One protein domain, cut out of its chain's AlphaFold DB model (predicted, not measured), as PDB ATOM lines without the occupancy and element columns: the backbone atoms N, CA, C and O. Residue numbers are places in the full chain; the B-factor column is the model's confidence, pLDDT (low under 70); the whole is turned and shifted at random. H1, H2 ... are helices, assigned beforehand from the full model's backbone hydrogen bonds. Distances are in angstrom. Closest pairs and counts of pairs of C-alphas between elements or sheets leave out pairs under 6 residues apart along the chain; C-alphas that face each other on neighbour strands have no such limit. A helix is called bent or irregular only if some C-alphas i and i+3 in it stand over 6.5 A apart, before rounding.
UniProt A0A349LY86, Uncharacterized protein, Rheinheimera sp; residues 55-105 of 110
ATOM      1  N   GLY A  55     116.972 105.756  32.963       79.94
ATOM      2  CA  GLY A  55     118.088 104.824  32.853       79.94
ATOM      3  C   GLY A  55     117.745 103.426  33.379       79.94
ATOM      4  O   GLY A  55     116.847 103.244  34.206       79.94
ATOM      5  N   LEU A  56     118.537 102.428  32.977       79.81
ATOM      6  CA  LEU A  56     118.461 101.057  33.503       79.81
ATOM      7  C   LEU A  56     118.482 101.020  35.040       79.81
ATOM      8  O   LEU A  56     117.795 100.205  35.644       79.81
ATOM      9  N   ALA A  57     119.209 101.940  35.679       76.81
ATOM     10  CA  ALA A  57     119.226 102.079  37.133       76.81
ATOM     11  C   ALA A  57     117.838 102.396  37.716       76.81
ATOM     12  O   ALA A  57     117.452 101.792  38.713       76.81
ATOM     13  N   ALA A  58     117.065 103.284  37.082       82.62
ATOM     14  CA  ALA A  58     115.702 103.601  37.501       82.62
ATOM     15  C   ALA A  58     114.752 102.418  37.266       82.62
ATOM     16  O   ALA A  58     113.919 102.129  38.121       82.62
ATOM     17  N   LEU A  59     114.916 101.683  36.161       81.56
ATOM     18  CA  LEU A  59     114.132 100.475  35.880       81.56
ATOM     19  C   LEU A  59     114.412  99.361  36.897       81.56
ATOM     20  O   LEU A  59     113.490  98.726  37.405       81.56
ATOM     21  N   VAL A  60     115.684  99.144  37.232       80.81
ATOM     22  CA  VAL A  60     116.107  98.140  38.213       80.81
ATOM     23  C   VAL A  60     115.671  98.554  39.617       80.81
ATOM     24  O   VAL A  60     115.045  97.760  40.316       80.81
ATOM     25  N   ALA A  61     115.919  99.799  40.026       78.94
ATOM     26  CA  ALA A  61     115.487 100.309  41.324       78.94
ATOM     27  C   ALA A  61     113.957 100.302  41.458       78.94
ATOM     28  O   ALA A  61     113.439  99.853  42.478       78.94
ATOM     29  N   GLY A  62     113.235 100.716  40.414       78.25
ATOM     30  CA  GLY A  62     111.778 100.662  40.339       78.25
ATOM     31  C   GLY A  62     111.243  99.231  40.392       78.25
ATOM     32  O   GLY A  62     110.305  98.963  41.136       78.25
ATOM     33  N   GLY A  63     111.876  98.286  39.693       77.75
ATOM     34  CA  GLY A  63     111.529  96.864  39.743       77.75
ATOM     35  C   GLY A  63     111.788  96.228  41.114       77.75
ATOM     36  O   GLY A  63     110.946  95.485  41.623       77.75
ATOM     37  N   LEU A  64     112.912  96.550  41.763       75.19
ATOM     38  CA  LEU A  64     113.206  96.108  43.131       75.19
ATOM     39  C   LEU A  64     112.250  96.729  44.153       75.19
ATOM     40  O   LEU A  64     111.783  96.024  45.049       75.19
ATOM     41  N   ALA A  65     111.950  98.019  44.014       70.44
ATOM     42  CA  ALA A  65     110.981  98.713  44.845       70.44
ATOM     43  C   ALA A  65     109.591  98.095  44.671       70.44
ATOM     44  O   ALA A  65     109.005  97.666  45.654       70.44
ATOM     45  N   ALA A  66     109.098  97.924  43.444       71.56
ATOM     46  CA  ALA A  66     107.813  97.280  43.179       71.56
ATOM     47  C   ALA A  66     107.734  95.869  43.788       71.56
ATOM     48  O   ALA A  66     106.729  95.515  44.405       71.56
ATOM     49  N   LYS A  67     108.818  95.086  43.694       70.31
ATOM     50  CA  LYS A  67     108.885  93.735  44.265       70.31
ATOM     51  C   LYS A  67     108.907  93.716  45.799       70.31
ATOM     52  O   LYS A  67     108.349  92.799  46.390       70.31
ATOM     53  N   LYS A  68     109.586  94.668  46.449       69.88
ATOM     54  CA  LYS A  68     109.806  94.661  47.911       69.88
ATOM     55  C   LYS A  68     108.810  95.511  48.695       69.88
ATOM     56  O   LYS A  68     108.491  95.171  49.826       69.88
ATOM     57  N   LEU A  69     108.360  96.620  48.119       70.81
ATOM     58  CA  LEU A  69     107.493  97.600  48.770       70.81
ATOM     59  C   LEU A  69     106.008  97.303  48.500       70.81
ATOM     60  O   LEU A  69     105.174  97.585  49.358       70.81
ATOM     61  N   GLY A  70     105.671  96.630  47.394       75.50
ATOM     62  CA  GLY A  70     104.307  96.168  47.109       75.50
ATOM     63  C   GLY A  70     103.238  97.269  47.207       75.50
ATOM     64  O   GLY A  70     103.528  98.461  47.309       75.50
ATOM     65  N   LEU A  71     101.960  96.879  47.195       82.81
ATOM     66  CA  LEU A  71     100.855  97.837  47.331       82.81
ATOM     67  C   LEU A  71     100.799  98.464  48.736       82.81
ATOM     68  O   LEU A  71     100.393  99.614  48.887       82.81
ATOM     69  N   LEU A  72     101.233  97.730  49.765       84.00
ATOM     70  CA  LEU A  72     101.116  98.159  51.159       84.00
ATOM     71  C   LEU A  72     102.071  99.295  51.518       84.00
ATOM     72  O   LEU A  72     101.644 100.231  52.189       84.00
ATOM     73  N   ALA A  73     103.328  99.274  51.067       84.50
ATOM     74  CA  ALA A  73     104.227 100.389  51.354       84.50
ATOM     75  C   ALA A  73     103.887 101.624  50.508       84.50
ATOM     76  O   ALA A  73     104.046 102.744  50.986       84.50
ATOM     77  N   LEU A  74     103.357 101.436  49.292       83.81
ATOM     78  CA  LEU A  74     102.824 102.542  48.497       83.81
ATOM     79  C   LEU A  74     101.612 103.183  49.191       83.81
ATOM     80  O   LEU A  74     101.557 104.404  49.327       83.81
ATOM     81  N   ALA A  75     100.682 102.363  49.691       85.88
ATOM     82  CA  ALA A  75      99.547 102.826  50.481       85.88
ATOM     83  C   ALA A  75     100.015 103.529  51.763       85.88
ATOM     84  O   ALA A  75      99.574 104.639  52.041       85.88
ATOM     85  N   ALA A  76     100.955 102.947  52.510       87.56
ATOM     86  CA  ALA A  76     101.504 103.558  53.718       87.56
ATOM     87  C   ALA A  76     102.167 104.914  53.429       87.56
ATOM     88  O   ALA A  76     101.905 105.881  54.140       87.56
ATOM     89  N   ALA A  77     102.960 105.022  52.359       88.94
ATOM     90  CA  ALA A  77     103.564 106.284  51.936       88.94
ATOM     91  C   ALA A  77     102.505 107.327  51.539       88.94
ATOM     92  O   ALA A  77     102.625 108.501  51.893       88.94
ATOM     93  N   PHE A  78     101.442 106.902  50.852       91.12
ATOM     94  CA  PHE A  78     100.312 107.758  50.499       91.12
ATOM     95  C   PHE A  78      99.571 108.263  51.748       91.12
ATOM     96  O   PHE A  78      99.440 109.473  51.939       91.12
ATOM     97  N   PHE A  79      99.154 107.364  52.645       92.44
ATOM     98  CA  PHE A  79      98.482 107.718  53.899       92.44
ATOM     99  C   PHE A  79      99.358 108.600  54.795       92.44
ATOM    100  O   PHE A  79      98.852 109.557  55.374       92.44
ATOM    101  N   ALA A  80     100.667 108.345  54.862       91.69
ATOM    102  CA  ALA A  80     101.605 109.182  55.605       91.69
ATOM    103  C   ALA A  80     101.701 110.598  55.014       91.69
ATOM    104  O   ALA A  80     101.627 111.582  55.753       91.69
ATOM    105  N   LYS A  81     101.800 110.724  53.683       93.38
ATOM    106  CA  LYS A  81     101.876 112.024  52.996       93.38
ATOM    107  C   LYS A  81     100.605 112.858  53.181       93.38
ATOM    108  O   LYS A  81     100.689 114.076  53.324       93.38
ATOM    109  N   PHE A  82      99.441 112.211  53.216       93.38
ATOM    110  CA  PHE A  82      98.140 112.872  53.352       93.38
ATOM    111  C   PHE A  82      97.540 112.795  54.763       93.38
ATOM    112  O   PHE A  82      96.392 113.192  54.959       93.38
ATOM    113  N   ALA A  83      98.311 112.368  55.769       92.19
ATOM    114  CA  ALA A  83      97.817 112.103  57.122       92.19
ATOM    115  C   ALA A  83      97.045 113.284  57.725       92.19
ATOM    116  O   ALA A  83      95.964 113.101  58.274       92.19
ATOM    117  N   LYS A  84      97.550 114.516  57.564       91.88
ATOM    118  CA  LYS A  84      96.891 115.726  58.086       91.88
ATOM    119  C   LYS A  84      95.507 115.952  57.467       91.88
ATOM    120  O   LYS A  84      94.569 116.267  58.193       91.88
ATOM    121  N   LEU A  85      95.373 115.762  56.152       93.62
ATOM    122  CA  LEU A  85      94.094 115.910  55.449       93.62
ATOM    123  C   LEU A  85      93.120 114.793  55.824       93.62
ATOM    124  O   LEU A  85      91.938 115.053  56.019       93.62
ATOM    125  N   ILE A  86      93.619 113.566  55.973       91.75
ATOM    126  CA  ILE A  86      92.805 112.406  56.348       91.75
ATOM    127  C   ILE A  86      92.291 112.550  57.781       91.75
ATOM    128  O   ILE A  86      91.109 112.334  58.023       91.75
ATOM    129  N   ILE A  87      93.141 112.983  58.717       91.69
ATOM    130  CA  ILE A  87      92.745 113.253  60.105       91.69
ATOM    131  C   ILE A  87      91.723 114.391  60.153       91.69
ATOM    132  O   ILE A  87      90.680 114.243  60.784       91.69
ATOM    133  N   ALA A  88      91.975 115.504  59.458       93.88
ATOM    134  CA  ALA A  88      91.036 116.623  59.409       93.88
ATOM    135  C   ALA A  88      89.678 116.214  58.807       93.88
ATOM    136  O   ALA A  88      88.633 116.530  59.374       93.88
ATOM    137  N   GLY A  89      89.684 115.456  57.706       92.62
ATOM    138  CA  GLY A  89      88.473 114.926  57.078       92.62
ATOM    139  C   GLY A  89      87.722 113.934  57.970       92.62
ATOM    140  O   GLY A  89      86.502 114.021  58.088       92.62
ATOM    141  N   ALA A  90      88.434 113.033  58.653       90.62
ATOM    142  CA  ALA A  90      87.842 112.076  59.584       90.62
ATOM    143  C   ALA A  90      87.204 112.771  60.797       90.62
ATOM    144  O   ALA A  90      86.102 112.402  61.203       90.62
ATOM    145  N   LEU A  91      87.852 113.807  61.343       92.12
ATOM    146  CA  LEU A  91      87.291 114.620  62.423       92.12
ATOM    147  C   LEU A  91      86.042 115.379  61.964       92.12
ATOM    148  O   LEU A  91      85.030 115.353  62.660       92.12
ATOM    149  N   ALA A  92      86.080 115.997  60.781       89.69
ATOM    150  CA  ALA A  92      84.936 116.710  60.218       89.69
ATOM    151  C   ALA A  92      83.738 115.775  59.965       89.69
ATOM    152  O   ALA A  92      82.612 116.095  60.348       89.69
ATOM    153  N   LEU A  93      83.977 114.591  59.391       88.94
ATOM    154  CA  LEU A  93      82.945 113.573  59.175       88.94
ATOM    155  C   LEU A  93      82.397 113.022  60.495       88.94
ATOM    156  O   LEU A  93      81.184 112.917  60.653       88.94
ATOM    157  N   GLY A  94      83.265 112.712  61.462       86.31
ATOM    158  CA  GLY A  94      82.854 112.213  62.775       86.31
ATOM    159  C   GLY A  94      81.987 113.217  63.537       86.31
ATOM    160  O   GLY A  94      80.964 112.841  64.115       86.31
ATOM    161  N   TYR A  95      82.342 114.505  63.483       85.12
ATOM    162  CA  TYR A  95      81.532 115.567  64.075       85.12
ATOM    163  C   TYR A  95      80.199 115.730  63.339       85.12
ATOM    164  O   TYR A  95      79.157 115.747  63.989       85.12
ATOM    165  N   GLY A  96      80.220 115.748  62.001       85.38
ATOM    166  CA  GLY A  96      79.024 115.850  61.162       85.38
ATOM    167  C   GLY A  96      78.018 114.725  61.421       85.38
ATOM    168  O   GLY A  96      76.842 114.989  61.680       85.38
ATOM    169  N   VAL A  97      78.479 113.471  61.456       84.75
ATOM    170  CA  VAL A  97      77.635 112.302  61.748       84.75
ATOM    171  C   VAL A  97      77.090 112.358  63.177       84.75
ATOM    172  O   VAL A  97      75.895 112.138  63.375       84.75
ATOM    173  N   LYS A  98      77.909 112.726  64.175       79.75
ATOM    174  CA  LYS A  98      77.456 112.886  65.568       79.75
ATOM    175  C   LYS A  98      76.393 113.977  65.701       79.75
ATOM    176  O   LYS A  98      75.419 113.784  66.421       79.75
ATOM    177  N   THR A  99      76.537 115.101  65.003       74.94
ATOM    178  CA  THR A  99      75.537 116.182  65.027       74.94
ATOM    179  C   THR A  99      74.241 115.820  64.301       74.94
ATOM    180  O   THR A  99      73.173 116.259  64.725       74.94
ATOM    181  N   LEU A 100      74.308 114.989  63.256       78.06
ATOM    182  CA  LEU A 100      73.132 114.525  62.513       78.06
ATOM    183  C   LEU A 100      72.372 113.406  63.250       78.06
ATOM    184  O   LEU A 100      71.146 113.423  63.272       78.06
ATOM    185  N   PHE A 101      73.072 112.473  63.904       77.62
ATOM    186  CA  PHE A 101      72.451 111.362  64.646       77.62
ATOM    187  C   PHE A 101      72.186 111.657  66.133       77.62
ATOM    188  O   PHE A 101      71.307 111.042  66.733       77.62
ATOM    189  N   GLY A 102      72.897 112.610  66.744       62.41
ATOM    190  CA  GLY A 102      72.737 112.990  68.155       62.41
ATOM    191  C   GLY A 102      71.508 113.855  68.453       62.41
ATOM    192  O   GLY A 102      71.066 113.908  69.597       62.41
ATOM    193  N   ARG A 103      70.888 114.477  67.438       60.06
ATOM    194  CA  ARG A 103      69.670 115.301  67.596       60.06
ATOM    195  C   ARG A 103      68.383 114.503  67.863       60.06
ATOM    196  O   ARG A 103      67.330 115.112  67.973       60.06
ATOM    197  N   LYS A 104      68.445 113.170  67.996       55.34
ATOM    198  CA  LYS A 104      67.291 112.320  68.367       55.34
ATOM    199  C   LYS A 104      67.220 111.929  69.851       55.34
ATOM    200  O   LYS A 104      66.337 111.163  70.220       55.34
ATOM    201  N   LYS A 105      68.106 112.441  70.712       55.09
ATOM    202  CA  LYS A 105      67.981 112.298  72.175       55.09
ATOM    203  C   LYS A 105      67.979 113.662  72.854       55.09
ATOM    204  O   LYS A 105      68.936 114.036  73.521       55.09
TER     205      LYS A 105
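This is residues 55 to 105 of the 110 residues of an uncharacterized protein of Rheinheimera sp (UniProt A0A349LY86). The model is a long zigzag of helix: three helical stretches, H1a, H1b and H2, follow one another end to end, with a sharp corner between H1a and H1b and another between H1b and H2. No stretch folds back on another, and there is no packed core. The printed part has 51 residues with two named helices, H1 then H2, and no named strand; the class is all helix. It is extended, with a radius of gyration of the C-alphas of 19.4 A, a rod spanning 64 by 16 by 10 A.

H1, residues 56 to 81, was assigned as one helix by its hydrogen bonds but is bent: C-alphas 68 and 71 are 9.5 A apart. Its arm H1a, residues 56 to 68, begins at C-alpha 56 (118.461, 101.057, 33.503) and is 18.0 A long. Residues 69 and 70 belong to neither arm. H1b, residues 71 to 81, begins at C-alpha 71 (100.855, 97.837, 47.331) and is 15.3 A long. H2, residues 83 to 102, is 27.4 A long and ends at C-alpha 102 (72.737, 112.990, 68.155).

H1a and H1b stand about perpendicular, at 82 degrees. A tight link of one residue, Phe 82, joins H1b to H2. These two are close but not clearly touching; their closest C-alphas, those of Phe 79 and Ile 86, are 7.8 A apart. Their lines are about perpendicular, at 82 degrees. H1a and H2 are apart. In H1a, H1b and H2 every O i to N i+4 pair is within hydrogen-bond range.

The two C-alphas farthest apart, those of Leu 56 and Lys 105, are 64.6 A apart. Residues 55 to 64, 67 to 72 and 75 to 105 stand free. The printed part has no cut. The mean pLDDT of the printed part is 81.8; residue 68 and residues 102 to 105 are under 70.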